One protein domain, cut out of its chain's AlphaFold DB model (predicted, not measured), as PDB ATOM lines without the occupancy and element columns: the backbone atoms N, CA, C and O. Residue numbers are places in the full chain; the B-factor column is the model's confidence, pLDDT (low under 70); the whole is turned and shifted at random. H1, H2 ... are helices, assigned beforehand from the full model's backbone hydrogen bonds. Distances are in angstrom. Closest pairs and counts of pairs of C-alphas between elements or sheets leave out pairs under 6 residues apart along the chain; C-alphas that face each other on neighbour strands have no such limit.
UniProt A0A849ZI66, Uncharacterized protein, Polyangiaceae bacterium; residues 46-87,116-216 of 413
ATOM      1  N   ALA A  46     -58.683  17.805  -6.500       89.12
ATOM      2  CA  ALA A  46     -59.434  19.047  -6.652       89.12
ATOM      3  C   ALA A  46     -58.787  20.187  -5.851       89.12
ATOM      4  O   ALA A  46     -58.634  21.293  -6.370       89.12
ATOM      5  N   GLU A  47     -58.343  19.906  -4.626       88.25
ATOM      6  CA  GLU A  47     -57.634  20.868  -3.781       88.25
ATOM      7  C   GLU A  47     -56.316  21.333  -4.418       88.25
ATOM      8  O   GLU A  47     -56.058  22.537  -4.496       88.25
ATOM      9  N   SER A  48     -55.502  20.411  -4.951       91.12
ATOM     10  CA  SER A  48     -54.243  20.778  -5.613       91.12
ATOM     11  C   SER A  48     -54.469  21.641  -6.858       91.12
ATOM     12  O   SER A  48     -53.770  22.640  -7.048       91.12
ATOM     13  N   MET A  49     -55.497  21.339  -7.659       90.62
ATOM     14  CA  MET A  49     -55.884  22.163  -8.808       90.62
ATOM     15  C   MET A  49     -56.335  23.570  -8.394       90.62
ATOM     16  O   MET A  49     -55.953  24.545  -9.043       90.62
ATOM     17  N   GLN A  50     -57.098  23.703  -7.305       92.00
ATOM     18  CA  GLN A  50     -57.513  25.011  -6.787       92.00
ATOM     19  C   GLN A  50     -56.324  25.840  -6.289       92.00
ATOM     20  O   GLN A  50     -56.241  27.033  -6.577       92.00
ATOM     21  N   LEU A  51     -55.381  25.221  -5.574       89.69
ATOM     22  CA  LEU A  51     -54.164  25.902  -5.122       89.69
ATOM     23  C   LEU A  51     -53.293  26.339  -6.303       89.69
ATOM     24  O   LEU A  51     -52.775  27.458  -6.307       89.69
ATOM     25  N   ARG A  52     -53.191  25.508  -7.347       92.25
ATOM     26  CA  ARG A  52     -52.463  25.870  -8.567       92.25
ATOM     27  C   ARG A  52     -53.134  27.009  -9.333       92.25
ATOM     28  O   ARG A  52     -52.436  27.888  -9.834       92.25
ATOM     29  N   ALA A  53     -54.465  27.034  -9.390       92.19
ATOM     30  CA  ALA A  53     -55.214  28.135  -9.993       92.19
ATOM     31  C   ALA A  53     -54.931  29.468  -9.280       92.19
ATOM     32  O   ALA A  53     -54.585  30.443  -9.945       92.19
ATOM     33  N   LYS A  54     -54.948  29.483  -7.940       88.38
ATOM     34  CA  LYS A  54     -54.599  30.672  -7.140       88.38
ATOM     35  C   LYS A  54     -53.169  31.159  -7.399       88.38
ATOM     36  O   LYS A  54     -52.942  32.356  -7.549       88.38
ATOM     37  N   ALA A  55     -52.200  30.247  -7.494       91.50
ATOM     38  CA  ALA A  55     -50.822  30.612  -7.828       91.50
ATOM     39  C   ALA A  55     -50.708  31.225  -9.241       91.50
ATOM     40  O   ALA A  55     -49.968  32.188  -9.445       91.50
ATOM     41  N   ASN A  56     -51.472  30.711 -10.212       92.44
ATOM     42  CA  ASN A  56     -51.483  31.224 -11.584       92.44
ATOM     43  C   ASN A  56     -52.098  32.630 -11.695       92.44
ATOM     44  O   ASN A  56     -51.622  33.429 -12.500       92.44
ATOM     45  N   GLU A  57     -53.109  32.955 -10.883       90.38
ATOM     46  CA  GLU A  57     -53.686  34.310 -10.821       90.38
ATOM     47  C   GLU A  57     -52.652  35.358 -10.373       90.38
ATOM     48  O   GLU A  57     -52.681  36.500 -10.829       90.38
ATOM     49  N   LEU A  58     -51.680  34.955  -9.549       91.25
ATOM     50  CA  LEU A  58     -50.617  35.821  -9.035       91.25
ATOM     51  C   LEU A  58     -49.361  35.869  -9.902       91.25
ATOM     52  O   LEU A  58     -48.495  36.701  -9.643       91.25
ATOM     53  N   VAL A  59     -49.240  35.025 -10.930       92.62
ATOM     54  CA  VAL A  59     -47.969  34.823 -11.652       92.62
ATOM     55  C   VAL A  59     -47.415  36.117 -12.265       92.62
ATOM     56  O   VAL A  59     -46.205  36.297 -12.346       92.62
ATOM     57  N   ARG A  60     -48.301  37.044 -12.666       91.50
ATOM     58  CA  ARG A  60     -47.935  38.338 -13.271       91.50
ATOM     59  C   ARG A  60     -47.764  39.465 -12.256       91.50
ATOM     60  O   ARG A  60     -47.195  40.502 -12.580       91.50
ATOM     61  N   CYS A  61     -48.248  39.291 -11.030       92.19
ATOM     62  CA  CYS A  61     -48.278  40.357 -10.034       92.19
ATOM     63  C   CYS A  61     -46.882  40.854  -9.607       92.19
ATOM     64  O   CYS A  61     -46.714  42.072  -9.495       92.19
ATOM     65  N   PRO A  62     -45.860  39.989  -9.419       93.00
ATOM     66  CA  PRO A  62     -44.503  40.449  -9.120       93.00
ATOM     67  C   PRO A  62     -43.904  41.324 -10.230       93.00
ATOM     68  O   PRO A  62     -43.208  42.297  -9.944       93.00
ATOM     69  N   GLU A  63     -44.179  41.000 -11.498       92.44
ATOM     70  CA  GLU A  63     -43.721  41.794 -12.644       92.44
ATOM     71  C   GLU A  63     -44.438  43.144 -12.697       92.44
ATOM     72  O   GLU A  63     -43.773  44.175 -12.771       92.44
ATOM     73  N   SER A  64     -45.762  43.165 -12.526       91.56
ATOM     74  CA  SER A  64     -46.542  44.409 -12.460       91.56
ATOM     75  C   SER A  64     -46.063  45.353 -11.345       91.56
ATOM     76  O   SER A  64     -46.002  46.568 -11.545       91.56
ATOM     77  N   ALA A  65     -45.688  44.816 -10.178       90.75
ATOM     78  CA  ALA A  65     -45.150  45.613  -9.071       90.75
ATOM     79  C   ALA A  65     -43.771  46.211  -9.407       90.75
ATOM     80  O   ALA A  65     -43.531  47.400  -9.175       90.75
ATOM     81  N   LYS A  66     -42.881  45.414 -10.020       92.00
ATOM     82  CA  LYS A  66     -41.576  45.884 -10.525       92.00
ATOM     83  C   LYS A  66     -41.735  46.974 -11.574       92.00
ATOM     84  O   LYS A  66     -40.995  47.957 -11.568       92.00
ATOM     85  N   ASP A  67     -42.696  46.803 -12.466       92.44
ATOM     86  CA  ASP A  67     -42.961  47.730 -13.552       92.44
ATOM     87  C   ASP A  67     -43.514  49.060 -13.046       92.44
ATOM     88  O   ASP A  67     -43.107  50.099 -13.560       92.44
ATOM     89  N   LEU A  68     -44.365  49.070 -12.015       91.62
ATOM     90  CA  LEU A  68     -44.804  50.314 -11.376       91.62
ATOM     91  C   LEU A  68     -43.634  51.058 -10.716       91.62
ATOM     92  O   LEU A  68     -43.495  52.268 -10.883       91.62
ATOM     93  N   LYS A  69     -42.762  50.335 -10.005       91.44
ATOM     94  CA  LYS A  69     -41.569  50.905  -9.364       91.44
ATOM     95  C   LYS A  69     -40.608  51.533 -10.378       91.44
ATOM     96  O   LYS A  69     -40.093  52.622 -10.135       91.44
ATOM     97  N   LYS A  70     -40.390  50.874 -11.522       92.31
ATOM     98  CA  LYS A  70     -39.576  51.415 -12.623       92.31
ATOM     99  C   LYS A  70     -40.187  52.682 -13.225       92.31
ATOM    100  O   LYS A  70     -39.462  53.656 -13.408       92.31
ATOM    101  N   GLU A  71     -41.496  52.701 -13.493       90.75
ATOM    102  CA  GLU A  71     -42.150  53.907 -14.035       90.75
ATOM    103  C   GLU A  71     -42.164  55.058 -13.049       90.75
ATOM    104  O   GLU A  71     -42.035  56.194 -13.478       90.75
ATOM    105  N   LEU A  72     -42.290  54.804 -11.743       88.75
ATOM    106  CA  LEU A  72     -42.187  55.885 -10.767       88.75
ATOM    107  C   LEU A  72     -40.807  56.559 -10.839       88.75
ATOM    108  O   LEU A  72     -40.730  57.783 -10.763       88.75
ATOM    109  N   GLY A  73     -39.739  55.781 -11.048       87.56
ATOM    110  CA  GLY A  73     -38.395  56.311 -11.302       87.56
ATOM    111  C   GLY A  73     -38.346  57.190 -12.555       87.56
ATOM    112  O   GLY A  73     -37.940  58.345 -12.476       87.56
ATOM    113  N   LEU A  74     -38.863  56.686 -13.680       87.44
ATOM    114  CA  LEU A  74     -38.943  57.449 -14.935       87.44
ATOM    115  C   LEU A  74     -39.800  58.715 -14.798       87.44
ATOM    116  O   LEU A  74     -39.472  59.762 -15.353       87.44
ATOM    117  N   PHE A  75     -40.896  58.635 -14.047       85.56
ATOM    118  CA  PHE A  75     -41.785  59.759 -13.804       85.56
ATOM    119  C   PHE A  75     -41.124  60.810 -12.910       85.56
ATOM    120  O   PHE A  75     -41.298  62.001 -13.164       85.56
ATOM    121  N   ARG A  76     -40.309  60.401 -11.926       86.19
ATOM    122  CA  ARG A  76     -39.482  61.317 -11.130       86.19
ATOM    123  C   ARG A  76     -38.478  62.053 -12.020       86.19
ATOM    124  O   ARG A  76     -38.503  63.283 -12.033       86.19
ATOM    125  N   ASP A  77     -37.719  61.340 -12.850       84.69
ATOM    126  CA  ASP A  77     -36.751  61.943 -13.782       84.69
ATOM    127  C   ASP A  77     -37.430  62.915 -14.771       84.69
ATOM    128  O   ASP A  77     -36.962  64.032 -15.026       84.69
ATOM    129  N   PHE A  78     -38.591  62.523 -15.303       81.44
ATOM    130  CA  PHE A  78     -39.409  63.376 -16.164       81.44
ATOM    131  C   PHE A  78     -39.907  64.621 -15.423       81.44
ATOM    132  O   PHE A  78     -39.907  65.720 -15.975       81.44
ATOM    133  N   SER A  79     -40.327  64.483 -14.169       77.75
ATOM    134  CA  SER A  79     -40.857  65.588 -13.372       77.75
ATOM    135  C   SER A  79     -39.794  66.639 -13.021       77.75
ATOM    136  O   SER A  79     -40.088  67.840 -13.044       77.75
ATOM    137  N   GLU A  80     -38.555  66.204 -12.776       78.88
ATOM    138  CA  GLU A  80     -37.405  67.070 -12.502       78.88
ATOM    139  C   GLU A  80     -36.973  67.843 -13.754       78.88
ATOM    140  O   GLU A  80     -36.727  69.051 -13.691       78.88
ATOM    141  N   THR A  81     -36.943  67.171 -14.908       74.94
ATOM    142  CA  THR A  81     -36.533  67.760 -16.195       74.94
ATOM    143  C   THR A  81     -37.579  68.700 -16.800       74.94
ATOM    144  O   THR A  81     -37.227  69.727 -17.377       74.94
ATOM    145  N   SER A  82     -38.868  68.390 -16.647       67.12
ATOM    146  CA  SER A  82     -39.980  69.170 -17.215       67.12
ATOM    147  C   SER A  82     -40.481  70.308 -16.317       67.12
ATOM    148  O   SER A  82     -41.242  71.165 -16.768       67.12
ATOM    149  N   GLY A  83     -40.106  70.324 -15.032       65.94
ATOM    150  CA  GLY A  83     -40.566  71.331 -14.073       65.94
ATOM    151  C   GLY A  83     -42.070  71.279 -13.772       65.94
ATOM    152  O   GLY A  83     -42.601  72.222 -13.188       65.94
ATOM    153  N   ILE A  84     -42.768  70.192 -14.129       63.88
ATOM    154  CA  ILE A  84     -44.214  70.003 -13.892       63.88
ATOM    155  C   ILE A  84     -44.576  70.143 -12.400       63.88
ATOM    156  O   ILE A  84     -45.669  70.615 -12.060       63.88
ATOM    157  N   LEU A  85     -43.644  69.790 -11.510       62.38
ATOM    158  CA  LEU A  85     -43.792  69.866 -10.054       62.38
ATOM    159  C   LEU A  85     -43.402  71.223  -9.442       62.38
ATOM    160  O   LEU A  85     -43.660  71.429  -8.261       62.38
ATOM    161  N   LYS A  86     -42.817  72.168 -10.199       59.41
ATOM    162  CA  LYS A  86     -42.518  73.514  -9.674       59.41
ATOM    163  C   LYS A  86     -43.807  74.325  -9.562       59.41
ATOM    164  O   LYS A  86     -44.566  74.417 -10.528       59.41
ATOM    165  N   ASP A  87     -44.085  74.881  -8.388       48.97
ATOM    166  CA  ASP A  87     -45.259  75.730  -8.174       48.97
ATOM    167  C   ASP A  87     -45.269  76.945  -9.111       48.97
ATOM    168  O   ASP A  87     -44.199  77.417  -9.508       48.97
ATOM    169  N   ALA A 116     -48.587  67.637 -19.078       75.88
ATOM    170  CA  ALA A 116     -48.166  66.983 -17.841       75.88
ATOM    171  C   ALA A 116     -48.774  65.585 -17.655       75.88
ATOM    172  O   ALA A 116     -48.172  64.716 -17.025       75.88
ATOM    173  N   TRP A 117     -49.963  65.356 -18.217       83.81
ATOM    174  CA  TRP A 117     -50.690  64.102 -18.056       83.81
ATOM    175  C   TRP A 117     -50.092  62.928 -18.849       83.81
ATOM    176  O   TRP A 117     -49.947  61.860 -18.261       83.81
ATOM    177  N   PRO A 118     -49.671  63.074 -20.123       84.62
ATOM    178  CA  PRO A 118     -48.983  62.010 -20.860       84.62
ATOM    179  C   PRO A 118     -47.779  61.384 -20.145       84.62
ATOM    180  O   PRO A 118     -47.559  60.189 -20.309       84.62
ATOM    181  N   GLY A 119     -47.039  62.148 -19.332       81.81
ATOM    182  CA  GLY A 119     -45.938  61.614 -18.518       81.81
ATOM    183  C   GLY A 119     -46.392  60.861 -17.261       81.81
ATOM    184  O   GLY A 119     -45.738  59.911 -16.852       81.81
ATOM    185  N   ALA A 120     -47.526  61.243 -16.665       85.12
ATOM    186  CA  ALA A 120     -48.082  60.601 -15.466       85.12
ATOM    187  C   ALA A 120     -49.011  59.411 -15.782       85.12
ATOM    188  O   ALA A 120     -49.227  58.537 -14.938       85.12
ATOM    189  N   LYS A 121     -49.577  59.378 -16.996       88.06
ATOM    190  CA  LYS A 121     -50.562  58.390 -17.448       88.06
ATOM    191  C   LYS A 121     -50.059  56.938 -17.342       88.06
ATOM    192  O   LYS A 121     -50.808  56.133 -16.794       88.06
ATOM    193  N   PRO A 122     -48.829  56.577 -17.767       91.00
ATOM    194  CA  PRO A 122     -48.331  55.205 -17.624       91.00
ATOM    195  C   PRO A 122     -48.267  54.744 -16.162       91.00
ATOM    196  O   PRO A 122     -48.685  53.633 -15.843       91.00
ATOM    197  N   THR A 123     -47.810  55.612 -15.255       89.38
ATOM    198  CA  THR A 123     -47.731  55.325 -13.814       89.38
ATOM    199  C   THR A 123     -49.121  55.139 -13.205       89.38
ATOM    200  O   THR A 123     -49.338  54.209 -12.428       89.38
ATOM    201  N   HIS A 124     -50.088  55.973 -13.599       91.06
ATOM    202  CA  HIS A 124     -51.492  55.849 -13.189       91.06
ATOM    203  C   HIS A 124     -52.136  54.544 -13.675       91.06
ATOM    204  O   HIS A 124     -52.767  53.834 -12.890       91.06
ATOM    205  N   GLU A 125     -51.943  54.191 -14.946       92.25
ATOM    206  CA  GLU A 125     -52.474  52.954 -15.528       92.25
ATOM    207  C   GLU A 125     -51.855  51.709 -14.878       92.25
ATOM    208  O   GLU A 125     -52.579  50.760 -14.567       92.25
ATOM    209  N   ARG A 126     -50.546  51.724 -14.585       91.25
ATOM    210  CA  ARG A 126     -49.882  50.629 -13.858       91.25
ATOM    211  C   ARG A 126     -50.342  50.523 -12.407       91.25
ATOM    212  O   ARG A 126     -50.561  49.409 -11.937       91.25
ATOM    213  N   ALA A 127     -50.557  51.645 -11.719       90.31
ATOM    214  CA  ALA A 127     -51.117  51.638 -10.367       90.31
ATOM    215  C   ALA A 127     -52.522  51.010 -10.352       90.31
ATOM    216  O   ALA A 127     -52.801  50.145  -9.524       90.31
ATOM    217  N   LYS A 128     -53.379  51.361 -11.324       92.50
ATOM    218  CA  LYS A 128     -54.700  50.733 -11.503       92.50
ATOM    219  C   LYS A 128     -54.615  49.237 -11.796       92.50
ATOM    220  O   LYS A 128     -55.358  48.462 -11.198       92.50
ATOM    221  N   ALA A 129     -53.723  48.829 -12.696       90.94
ATOM    222  CA  ALA A 129     -53.544  47.425 -13.065       90.94
ATOM    223  C   ALA A 129     -53.022  46.556 -11.905       90.94
ATOM    224  O   ALA A 129     -53.231  45.345 -11.912       90.94
ATOM    225  N   LEU A 130     -52.370  47.163 -10.908       92.31
ATOM    226  CA  LEU A 130     -51.822  46.467  -9.746       92.31
ATOM    227  C   LEU A 130     -52.855  46.233  -8.625       92.31
ATOM    228  O   LEU A 130     -52.641  45.365  -7.782       92.31
ATOM    229  N   LEU A 131     -53.992  46.941  -8.611       91.50
ATOM    230  CA  LEU A 131     -55.004  46.794  -7.550       91.50
ATOM    231  C   LEU A 131     -55.566  45.369  -7.390       91.50
ATOM    232  O   LEU A 131     -55.651  44.911  -6.252       91.50
ATOM    233  N   PRO A 132     -55.893  44.615  -8.461       92.00
ATOM    234  CA  PRO A 132     -56.344  43.229  -8.313       92.00
ATOM    235  C   PRO A 132     -55.298  42.328  -7.637       92.00
ATOM    236  O   PRO A 132     -55.649  41.418  -6.889       92.00
ATOM    237  N   CYS A 133     -54.008  42.609  -7.847       92.25
ATOM    238  CA  CYS A 133     -52.918  41.888  -7.195       92.25
ATOM    239  C   CYS A 133     -52.844  42.163  -5.689       92.25
ATOM    240  O   CYS A 133     -52.374  41.301  -4.950       92.25
ATOM    241  N   ALA A 134     -53.314  43.327  -5.228       90.44
ATOM    242  CA  ALA A 134     -53.368  43.655  -3.807       90.44
ATOM    243  C   ALA A 134     -54.300  42.695  -3.063       90.44
ATOM    244  O   ALA A 134     -53.908  42.119  -2.052       90.44
ATOM    245  N   GLU A 135     -55.507  42.484  -3.589       89.75
ATOM    246  CA  GLU A 135     -56.506  41.594  -2.986       89.75
ATOM    247  C   GLU A 135     -56.019  40.141  -2.964       89.75
ATOM    248  O   GLU A 135     -56.063  39.482  -1.924       89.75
ATOM    249  N   LEU A 136     -55.459  39.667  -4.083       90.75
ATOM    250  CA  LEU A 136     -54.911  38.313  -4.183       90.75
ATOM    251  C   LEU A 136     -53.722  38.094  -3.233       90.75
ATOM    252  O   LEU A 136     -53.654  37.066  -2.562       90.75
ATOM    253  N   ALA A 137     -52.799  39.056  -3.139       91.25
ATOM    254  CA  ALA A 137     -51.628  38.939  -2.274       91.25
ATOM    255  C   ALA A 137     -52.003  39.012  -0.784       91.25
ATOM    256  O   ALA A 137     -51.524  38.192   0.002       91.25
ATOM    257  N   LYS A 138     -52.893  39.942  -0.397       92.00
ATOM    258  CA  LYS A 138     -53.399  40.090   0.983       92.00
ATOM    259  C   LYS A 138     -54.150  38.841   1.461       92.00
ATOM    260  O   LYS A 138     -54.096  38.525   2.646       92.00
ATOM    261  N   ALA A 139     -54.818  38.121   0.555       90.56
ATOM    262  CA  ALA A 139     -55.525  36.881   0.878       90.56
ATOM    263  C   ALA A 139     -54.591  35.712   1.251       90.56
ATOM    264  O   ALA A 139     -55.046  34.753   1.875       90.56
ATOM    265  N   ILE A 140     -53.307  35.772   0.877       90.25
ATOM    266  CA  ILE A 140     -52.319  34.719   1.170       90.25
ATOM    267  C   ILE A 140     -51.379  35.153   2.288       90.25
ATOM    268  O   ILE A 140     -51.138  34.394   3.224       90.25
ATOM    269  N   VAL A 141     -50.846  36.373   2.196       92.44
ATOM    270  CA  VAL A 141     -49.866  36.909   3.142       92.44
ATOM    271  C   VAL A 141     -50.348  38.262   3.636       92.44
ATOM    272  O   VAL A 141     -50.597  39.173   2.846       92.44
ATOM    273  N   ALA A 142     -50.423  38.433   4.954       90.94
ATOM    274  CA  ALA A 142     -50.717  39.734   5.541       90.94
ATOM    275  C   ALA A 142     -49.589  40.737   5.206       90.94
ATOM    276  O   ALA A 142     -48.413  40.401   5.390       90.94
ATOM    277  N   PRO A 143     -49.909  41.943   4.699       90.00
ATOM    278  CA  PRO A 143     -48.906  42.977   4.469       90.00
ATOM    279  C   PRO A 143     -48.333  43.466   5.803       90.00
ATOM    280  O   PRO A 143     -49.051  43.570   6.798       90.00
ATOM    281  N   ASP A 144     -47.044  43.792   5.817       90.44
ATOM    282  CA  ASP A 144     -46.442  44.523   6.932       90.44
ATOM    283  C   ASP A 144     -46.881  46.001   6.921       90.44
ATOM    284  O   ASP A 144     -47.593  46.459   6.021       90.44
ATOM    285  N   GLU A 145     -46.504  46.765   7.948       91.69
ATOM    286  CA  GLU A 145     -46.900  48.176   8.066       91.69
ATOM    287  C   GLU A 145     -46.430  49.001   6.858       91.69
ATOM    288  O   GLU A 145     -47.192  49.805   6.316       91.69
ATOM    289  N   THR A 146     -45.212  48.745   6.373       90.25
ATOM    290  CA  THR A 146     -44.617  49.410   5.207       90.25
ATOM    291  C   THR A 146     -45.363  49.108   3.910       90.25
ATOM    292  O   THR A 146     -45.730  50.031   3.180       90.25
ATOM    293  N   ALA A 147     -45.678  47.839   3.646       90.56
ATOM    294  CA  ALA A 147     -46.457  47.415   2.490       90.56
ATOM    295  C   ALA A 147     -47.900  47.914   2.585       90.56
ATOM    296  O   ALA A 147     -48.483  48.289   1.575       90.56
ATOM    297  N   THR A 148     -48.479  47.989   3.786       91.69
ATOM    298  CA  THR A 148     -49.830  48.534   3.997       91.69
ATOM    299  C   THR A 148     -49.902  50.010   3.612       91.69
ATOM    300  O   THR A 148     -50.837  50.428   2.926       91.69
ATOM    301  N   VAL A 149     -48.914  50.809   4.026       92.81
ATOM    302  CA  VAL A 149     -48.823  52.226   3.639       92.81
ATOM    303  C   VAL A 149     -48.608  52.358   2.131       92.81
ATOM    304  O   VAL A 149     -49.287  53.157   1.484       92.81
ATOM    305  N   ALA A 150     -47.725  51.545   1.554       92.00
ATOM    306  CA  ALA A 150     -47.444  51.591   0.126       92.00
ATOM    307  C   ALA A 150     -48.642  51.139  -0.736       92.00
ATOM    308  O   ALA A 150     -48.930  51.763  -1.753       92.00
ATOM    309  N   TRP A 151     -49.421  50.143  -0.302       94.44
ATOM    310  CA  TRP A 151     -50.668  49.751  -0.968       94.44
ATOM    311  C   TRP A 151     -51.721  50.863  -0.946       94.44
ATOM    312  O   TRP A 151     -52.351  51.118  -1.970       94.44
ATOM    313  N   LYS A 152     -51.866  51.589   0.172       93.62
ATOM    314  CA  LYS A 152     -52.760  52.761   0.250       93.62
ATOM    315  C   LYS A 152     -52.338  53.877  -0.708       93.62
ATOM    316  O   LYS A 152     -53.189  54.548  -1.292       93.62
ATOM    317  N   ALA A 153     -51.034  54.079  -0.887       92.38
ATOM    318  CA  ALA A 153     -50.502  55.022  -1.867       92.38
ATOM    319  C   ALA A 153     -50.840  54.608  -3.309       92.38
ATOM    320  O   ALA A 153     -51.276  55.447  -4.096       92.38
ATOM    321  N   VAL A 154     -50.721  53.316  -3.637       92.69
ATOM    322  CA  VAL A 154     -51.138  52.762  -4.939       92.69
ATOM    323  C   VAL A 154     -52.643  52.935  -5.163       92.69
ATOM    324  O   VAL A 154     -53.045  53.399  -6.229       92.69
ATOM    325  N   GLU A 155     -53.474  52.644  -4.159       93.94
ATOM    326  CA  GLU A 155     -54.928  52.879  -4.192       93.94
ATOM    327  C   GLU A 155     -55.262  54.359  -4.431       93.94
ATOM    328  O   GLU A 155     -56.085  54.683  -5.289       93.94
ATOM    329  N   THR A 156     -54.571  55.265  -3.738       92.44
ATOM    330  CA  THR A 156     -54.754  56.716  -3.888       92.44
ATOM    331  C   THR A 156     -54.367  57.184  -5.292       92.44
ATOM    332  O   THR A 156     -55.129  57.911  -5.927       92.44
ATOM    333  N   ALA A 157     -53.226  56.728  -5.814       90.69
ATOM    334  CA  ALA A 157     -52.768  57.062  -7.160       90.69
ATOM    335  C   ALA A 157     -53.717  56.529  -8.245       90.69
ATOM    336  O   ALA A 157     -54.029  57.232  -9.205       90.69
ATOM    337  N   ALA A 158     -54.225  55.308  -8.071       92.00
ATOM    338  CA  ALA A 158     -55.187  54.693  -8.978       92.00
ATOM    339  C   ALA A 158     -56.563  55.389  -8.957       92.00
ATOM    340  O   ALA A 158     -57.268  55.397  -9.971       92.00
ATOM    341  N   ALA A 159     -56.941  55.994  -7.827       93.00
ATOM    342  CA  ALA A 159     -58.196  56.724  -7.662       93.00
ATOM    343  C   ALA A 159     -58.183  58.141  -8.269       93.00
ATOM    344  O   ALA A 159     -59.251  58.744  -8.410       93.00
ATOM    345  N   VAL A 160     -57.015  58.669  -8.664       91.69
ATOM    346  CA  VAL A 160     -56.914  59.999  -9.285       91.69
ATOM    347  C   VAL A 160     -57.764  60.054 -10.556       91.69
ATOM    348  O   VAL A 160     -57.672  59.187 -11.436       91.69
ATOM    349  N   LYS A 161     -58.604  61.090 -10.661       89.94
ATOM    350  CA  LYS A 161     -59.436  61.317 -11.845       89.94
ATOM    351  C   LYS A 161     -58.559  61.828 -12.996       89.94
ATOM    352  O   LYS A 161     -57.870  62.838 -12.820       89.94
ATOM    353  N   PRO A 162     -58.583  61.166 -14.168       87.38
ATOM    354  CA  PRO A 162     -57.877  61.669 -15.336       87.38
ATOM    355  C   PRO A 162     -58.489  63.010 -15.783       87.38
ATOM    356  O   PRO A 162     -59.700  63.204 -15.633       87.38
ATOM    357  N   PRO A 163     -57.684  63.933 -16.336       86.62
ATOM    358  CA  PRO A 163     -58.197  65.148 -16.955       86.62
ATOM    359  C   PRO A 163     -59.045  64.801 -18.188       86.62
ATOM    360  O   PRO A 163     -58.906  63.722 -18.769       86.62
ATOM    361  N   ALA A 164     -59.922  65.722 -18.596       82.62
ATOM    362  CA  ALA A 164     -60.723  65.553 -19.807       82.62
ATOM    363  C   ALA A 164     -59.827  65.363 -21.045       82.62
ATOM    364  O   ALA A 164     -58.727  65.917 -21.132       82.62
ATOM    365  N   GLU A 165     -60.287  64.580 -22.021       75.75
ATOM    366  CA  GLU A 165     -59.546  64.399 -23.271       75.75
ATOM    367  C   GLU A 165     -59.381  65.746 -23.991       75.75
ATOM    368  O   GLU A 165     -60.342  66.489 -24.176       75.75
ATOM    369  N   GLY A 166     -58.142  66.087 -24.359       71.88
ATOM    370  CA  GLY A 166     -57.818  67.378 -24.979       71.88
ATOM    371  C   GLY A 166     -57.724  68.566 -24.012       71.88
ATOM    372  O   GLY A 166     -57.610  69.699 -24.475       71.88
ATOM    373  N   ALA A 167     -57.747  68.331 -22.696       75.44
ATOM    374  CA  ALA A 167     -57.544  69.360 -21.678       75.44
ATOM    375  C   ALA A 167     -56.212  70.114 -21.873       75.44
ATOM    376  O   ALA A 167     -55.201  69.525 -22.263       75.44
ATOM    377  N   ASP A 168     -56.205  71.417 -21.599       76.69
ATOM    378  CA  ASP A 168     -55.027  72.275 -21.726       76.69
ATOM    379  C   ASP A 168     -53.933  71.925 -20.696       76.69
ATOM    380  O   ASP A 168     -54.169  71.280 -19.673       76.69
ATOM    381  N   ALA A 169     -52.695  72.355 -20.946       71.81
ATOM    382  CA  ALA A 169     -51.558  71.987 -20.100       71.81
ATOM    383  C   ALA A 169     -51.714  72.425 -18.628       71.81
ATOM    384  O   ALA A 169     -51.130  71.786 -17.750       71.81
ATOM    385  N   ALA A 170     -52.488  73.479 -18.330       74.88
ATOM    386  CA  ALA A 170     -52.715  73.924 -16.957       74.88
ATOM    387  C   ALA A 170     -53.703  73.017 -16.207       74.88
ATOM    388  O   ALA A 170     -53.482  72.734 -15.031       74.88
ATOM    389  N   SER A 171     -54.733  72.497 -16.879       78.06
ATOM    390  CA  SER A 171     -55.724  71.587 -16.284       78.06
ATOM    391  C   SER A 171     -55.240  70.134 -16.157       78.06
ATOM    392  O   SER A 171     -55.787  69.374 -15.363       78.06
ATOM    393  N   GLN A 172     -54.168  69.751 -16.859       80.75
ATOM    394  CA  GLN A 172     -53.522  68.436 -16.715       80.75
ATOM    395  C   GLN A 172     -52.562  68.326 -15.514       80.75
ATOM    396  O   GLN A 172     -52.351  67.234 -14.980       80.75
ATOM    397  N   LYS A 173     -51.945  69.442 -15.097       80.75
ATOM    398  CA  LYS A 173     -50.930  69.478 -14.024       80.75
ATOM    399  C   LYS A 173     -51.436  68.988 -12.655       80.75
ATOM    400  O   LYS A 173     -50.677  68.265 -12.012       80.75
ATOM    401  N   PRO A 174     -52.656  69.329 -12.190       85.56
ATOM    402  CA  PRO A 174     -53.162  68.880 -10.891       85.56
ATOM    403  C   PRO A 174     -53.235  67.354 -10.776       85.56
ATOM    404  O   PRO A 174     -52.627  66.792  -9.871       85.56
ATOM    405  N   SER A 175     -53.861  66.670 -11.742       84.75
ATOM    406  CA  SER A 175     -53.967  65.203 -11.736       84.75
ATOM    407  C   SER A 175     -52.593  64.523 -11.788       84.75
ATOM    408  O   SER A 175     -52.355  63.549 -11.081       84.75
ATOM    409  N   ALA A 176     -51.655  65.045 -12.587       84.75
ATOM    410  CA  ALA A 176     -50.289  64.517 -12.637       84.75
ATOM    411  C   ALA A 176     -49.549  64.679 -11.292       84.75
ATOM    412  O   ALA A 176     -48.851  63.762 -10.854       84.75
ATOM    413  N   ARG A 177     -49.733  65.819 -10.610       85.44
ATOM    414  CA  ARG A 177     -49.178  66.074  -9.270       85.44
ATOM    415  C   ARG A 177     -49.783  65.165  -8.209       85.44
ATOM    416  O   ARG A 177     -49.041  64.686  -7.363       85.44
ATOM    417  N   GLU A 178     -51.088  64.912  -8.258       86.69
ATOM    418  CA  GLU A 178     -51.762  64.005  -7.321       86.69
ATOM    419  C   GLU A 178     -51.225  62.572  -7.433       86.69
ATOM    420  O   GLU A 178     -50.917  61.958  -6.412       86.69
ATOM    421  N   VAL A 179     -51.020  62.066  -8.659       87.19
ATOM    422  CA  VAL A 179     -50.408  60.741  -8.887       87.19
ATOM    423  C   VAL A 179     -48.983  60.692  -8.333       87.19
ATOM    424  O   VAL A 179     -48.623  59.730  -7.654       87.19
ATOM    425  N   PHE A 180     -48.174  61.728  -8.585       87.19
ATOM    426  CA  PHE A 180     -46.803  61.795  -8.072       87.19
ATOM    427  C   PHE A 180     -46.772  61.857  -6.543       87.19
ATOM    428  O   PHE A 180     -46.103  61.053  -5.905       87.19
ATOM    429  N   ALA A 181     -47.531  62.776  -5.945       88.12
ATOM    430  CA  ALA A 181     -47.555  62.996  -4.503       88.12
ATOM    431  C   ALA A 181     -48.038  61.763  -3.726       88.12
ATOM    432  O   ALA A 181     -47.567  61.526  -2.614       88.12
ATOM    433  N   ALA A 182     -48.943  60.974  -4.315       89.25
ATOM    434  CA  ALA A 182     -49.393  59.718  -3.733       89.25
ATOM    435  C   ALA A 182     -48.267  58.671  -3.663       89.25
ATOM    436  O   ALA A 182     -48.164  57.976  -2.657       89.25
ATOM    437  N   LEU A 183     -47.416  58.568  -4.692       90.19
ATOM    438  CA  LEU A 183     -46.435  57.482  -4.832       90.19
ATOM    439  C   LEU A 183     -45.001  57.850  -4.421       90.19
ATOM    440  O   LEU A 183     -44.259  56.967  -4.007       90.19
ATOM    441  N   ASP A 184     -44.597  59.120  -4.503       88.12
ATOM    442  CA  ASP A 184     -43.200  59.567  -4.331       88.12
ATOM    443  C   ASP A 184     -42.599  59.218  -2.959       88.12
ATOM    444  O   ASP A 184     -41.403  58.953  -2.835       88.12
ATOM    445  N   LYS A 185     -43.441  59.183  -1.922       86.56
ATOM    446  CA  LYS A 185     -43.038  58.848  -0.546       86.56
ATOM    447  C   LYS A 185     -43.326  57.397  -0.163       86.56
ATOM    448  O   LYS A 185     -43.015  56.998   0.958       86.56
ATOM    449  N   ALA A 186     -43.951  56.625  -1.048       89.38
ATOM    450  CA  ALA A 186     -44.313  55.243  -0.785       89.38
ATOM    451  C   ALA A 186     -43.144  54.309  -1.109       89.38
ATOM    452  O   ALA A 186     -42.541  54.395  -2.179       89.38
ATOM    453  N   ASP A 187     -42.852  53.365  -0.215       90.38
ATOM    454  CA  ASP A 187     -41.880  52.314  -0.505       90.38
ATOM    455  C   ASP A 187     -42.507  51.243  -1.409       90.38
ATOM    456  O   ASP A 187     -43.035  50.227  -0.955       90.38
ATOM    457  N   LEU A 188     -42.444  51.461  -2.725       89.81
ATOM    458  CA  LEU A 188     -42.882  50.466  -3.710       89.81
ATOM    459  C   LEU A 188     -42.037  49.179  -3.676       89.81
ATOM    460  O   LEU A 188     -42.472  48.153  -4.196       89.81
ATOM    461  N   GLY A 189     -40.858  49.196  -3.039       90.00
ATOM    462  CA  GLY A 189     -40.091  47.988  -2.744       90.00
ATOM    463  C   GLY A 189     -40.805  47.066  -1.754       90.00
ATOM    464  O   GLY A 189     -40.722  45.849  -1.911       90.00
ATOM    465  N   ALA A 190     -41.569  47.622  -0.810       91.50
ATOM    466  CA  ALA A 190     -42.399  46.850   0.115       91.50
ATOM    467  C   ALA A 190     -43.604  46.191  -0.584       91.50
ATOM    468  O   ALA A 190     -43.994  45.077  -0.242       91.50
ATOM    469  N   VAL A 191     -44.176  46.834  -1.612       91.38
ATOM    470  CA  VAL A 191     -45.230  46.225  -2.451       91.38
ATOM    471  C   VAL A 191     -44.659  45.075  -3.279       91.38
ATOM    472  O   VAL A 191     -45.225  43.984  -3.310       91.38
ATOM    473  N   GLU A 192     -43.509  45.297  -3.919       93.12
ATOM    474  CA  GLU A 192     -42.802  44.270  -4.687       93.12
ATOM    475  C   GLU A 192     -42.462  43.048  -3.818       93.12
ATOM    476  O   GLU A 192     -42.724  41.910  -4.222       93.12
ATOM    477  N   SER A 193     -41.914  43.266  -2.620       92.75
ATOM    478  CA  SER A 193     -41.542  42.185  -1.702       92.75
ATOM    479  C   SER A 193     -42.766  41.424  -1.190       92.75
ATOM    480  O   SER A 193     -42.751  40.192  -1.185       92.75
ATOM    481  N   HIS A 194     -43.848  42.127  -0.835       93.50
ATOM    482  CA  HIS A 194     -45.103  41.527  -0.378       93.50
ATOM    483  C   HIS A 194     -45.728  40.625  -1.446       93.50
ATOM    484  O   HIS A 194     -46.027  39.462  -1.172       93.50
ATOM    485  N   VAL A 195     -45.842  41.114  -2.683       93.81
ATOM    486  CA  VAL A 195     -46.402  40.344  -3.805       93.81
ATOM    487  C   VAL A 195     -45.511  39.159  -4.176       93.81
ATOM    488  O   VAL A 195     -46.011  38.065  -4.436       93.81
ATOM    489  N   THR A 196     -44.187  39.342  -4.167       93.56
ATOM    490  CA  THR A 196     -43.236  38.256  -4.451       93.56
ATOM    491  C   THR A 196     -43.321  37.157  -3.393       93.56
ATOM    492  O   THR A 196     -43.313  35.974  -3.735       93.56
ATOM    493  N   LYS A 197     -43.457  37.532  -2.117       93.50
ATOM    494  CA  LYS A 197     -43.642  36.587  -1.013       93.50
ATOM    495  C   LYS A 197     -44.971  35.841  -1.129       93.50
ATOM    496  O   LYS A 197     -44.980  34.618  -1.039       93.50
ATOM    497  N   ALA A 198     -46.067  36.546  -1.415       92.94
ATOM    498  CA  ALA A 198     -47.374  35.924  -1.614       92.94
ATOM    499  C   ALA A 198     -47.378  34.918  -2.775       92.94
ATOM    500  O   ALA A 198     -47.938  33.830  -2.648       92.94
ATOM    501  N   PHE A 199     -46.706  35.245  -3.884       94.31
ATOM    502  CA  PHE A 199     -46.535  34.310  -4.994       94.31
ATOM    503  C   PHE A 199     -45.708  33.077  -4.594       94.31
ATOM    504  O   PHE A 199     -46.110  31.954  -4.893       94.31
ATOM    505  N   ALA A 200     -44.580  33.267  -3.902       93.94
ATOM    506  CA  ALA A 200     -43.727  32.163  -3.464       93.94
ATOM    507  C   ALA A 200     -44.460  31.202  -2.510       93.94
ATOM    508  O   ALA A 200     -44.380  29.986  -2.691       93.94
ATOM    509  N   ASP A 201     -45.219  31.738  -1.551       92.81
ATOM    510  CA  ASP A 201     -45.999  30.943  -0.598       92.81
ATOM    511  C   ASP A 201     -47.130  30.173  -1.310       92.81
ATOM    512  O   ASP A 201     -47.339  28.986  -1.042       92.81
ATOM    513  N   ALA A 202     -47.812  30.797  -2.279       92.56
ATOM    514  CA  ALA A 202     -48.830  30.128  -3.093       92.56
ATOM    515  C   ALA A 202     -48.255  29.020  -3.988       92.56
ATOM    516  O   ALA A 202     -48.834  27.934  -4.068       92.56
ATOM    517  N   ASP A 203     -47.118  29.259  -4.647       93.69
ATOM    518  CA  ASP A 203     -46.461  28.262  -5.502       93.69
ATOM    519  C   ASP A 203     -45.930  27.076  -4.678       93.69
ATOM    520  O   ASP A 203     -46.088  25.920  -5.079       93.69
ATOM    521  N   ALA A 204     -45.373  27.334  -3.489       93.75
ATOM    522  CA  ALA A 204     -44.935  26.292  -2.563       93.75
ATOM    523  C   ALA A 204     -46.110  25.442  -2.045       93.75
ATOM    524  O   ALA A 204     -46.020  24.207  -2.016       93.75
ATOM    525  N   ALA A 205     -47.230  26.077  -1.684       90.69
ATOM    526  CA  ALA A 205     -48.445  25.377  -1.273       90.69
ATOM    527  C   ALA A 205     -49.018  24.518  -2.412       90.69
ATOM    528  O   ALA A 205     -49.350  23.352  -2.191       90.69
ATOM    529  N   ALA A 206     -49.063  25.055  -3.637       91.62
ATOM    530  CA  ALA A 206     -49.515  24.323  -4.819       91.62
ATOM    531  C   ALA A 206     -48.637  23.092  -5.099       91.62
ATOM    532  O   ALA A 206     -49.166  21.993  -5.244       91.62
ATOM    533  N   LYS A 207     -47.304  23.234  -5.084       92.94
ATOM    534  CA  LYS A 207     -46.366  22.111  -5.270       92.94
ATOM    535  C   LYS A 207     -46.533  21.031  -4.204       92.94
ATOM    536  O   LYS A 207     -46.608  19.848  -4.529       92.94
ATOM    537  N   THR A 208     -46.660  21.434  -2.942       91.62
ATOM    538  CA  THR A 208     -46.871  20.495  -1.830       91.62
ATOM    539  C   THR A 208     -48.184  19.723  -2.000       91.62
ATOM    540  O   THR A 208     -48.236  18.514  -1.772       91.62
ATOM    541  N   ALA A 209     -49.255  20.396  -2.425       88.69
ATOM    542  CA  ALA A 209     -50.541  19.756  -2.686       88.69
ATOM    543  C   ALA A 209     -50.506  18.839  -3.919       88.69
ATOM    544  O   ALA A 209     -51.097  17.762  -3.891       88.69
ATOM    545  N   GLU A 210     -49.786  19.211  -4.980       88.69
ATOM    546  CA  GLU A 210     -49.569  18.356  -6.152       88.69
ATOM    547  C   GLU A 210     -48.812  17.071  -5.795       88.69
ATOM    548  O   GLU A 210     -49.169  15.991  -6.269       88.69
ATOM    549  N   GLU A 211     -47.788  17.157  -4.944       89.69
ATOM    550  CA  GLU A 211     -47.069  15.981  -4.449       89.69
ATOM    551  C   GLU A 211     -47.972  15.077  -3.606       89.69
ATOM    552  O   GLU A 211     -48.022  13.871  -3.849       89.69
ATOM    553  N   ARG A 212     -48.772  15.653  -2.698       85.44
ATOM    554  CA  ARG A 212     -49.769  14.897  -1.922       85.44
ATOM    555  C   ARG A 212     -50.814  14.233  -2.820       85.44
ATOM    556  O   ARG A 212     -51.143  13.071  -2.604       85.44
ATOM    557  N   ALA A 213     -51.290  14.923  -3.854       86.75
ATOM    558  CA  ALA A 213     -52.273  14.394  -4.800       86.75
ATOM    559  C   ALA A 213     -51.741  13.225  -5.648       86.75
ATOM    560  O   ALA A 213     -52.528  12.404  -6.122       86.75
ATOM    561  N   LYS A 214     -50.416  13.120  -5.843       85.56
ATOM    562  CA  LYS A 214     -49.791  11.967  -6.518       85.56
ATOM    563  C   LYS A 214     -49.806  10.711  -5.648       85.56
ATOM    564  O   LYS A 214     -49.872   9.611  -6.191       85.56
ATOM    565  N   THR A 215     -49.738  10.866  -4.327       81.44
ATOM    566  CA  THR A 215     -49.637   9.750  -3.372       81.44
ATOM    567  C   THR A 215     -50.934   9.447  -2.627       81.44
ATOM    568  O   THR A 215     -51.027   8.404  -1.987       81.44
ATOM    569  N   ALA A 216     -51.927  10.337  -2.675       79.69
ATOM    570  CA  ALA A 216     -53.210  10.153  -2.008       79.69
ATOM    571  C   ALA A 216     -54.075   9.135  -2.761       79.69
ATOM    572  O   ALA A 216     -54.493   9.356  -3.902       79.69
TER     573      ALA A 216
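Overview. This is residues 46 to 87 and 116 to 216 of the 413 residues of an uncharacterized protein of Polyangiaceae bacterium (UniProt A0A849ZI66). A rod of helices: H6 runs beside H1 through one half, and H2 to H5 pack together in the other. H1, H2, H3 and H6 form a bundle, helices side by side. The printed part has 143 residues with six named helices, H1 to H6 in order along the chain, and no named strand; its class is all helix, with 116 of the 143 residues in the helices, and it is loose: radius of gyration of the C-alphas 18.3 A, spans 65 by 29 by 20 A.

Along the chain. Find C-alpha 46 at (-59.434, 19.047, -6.652); H1 runs from there to 58. Next come H2, 61 to 82, H3, 116 to 138, H4, 145 to 159, H5, 169 to 183, and H6, 188 to 215, 41.3 A long, ending at (-49.637, 9.750, -3.372).

Arrangement. Look at H3, the hub, with a kink of 38 degrees near residue 132. It touches H2, closest C-alphas Cys 61 and Cys 133, 5.7 A. Every O i to N i+4 pair is within hydrogen-bond range in H2, H4 and H6; 8 of 9 in H1, 12 of 19 in H3, 8 of 11 in H5.

Size, cuts and confidence. Residues 88 to 115 are not printed; C-alphas 87 and 116 are 13.4 A apart. Residues 82 to 87 are under pLDDT 70.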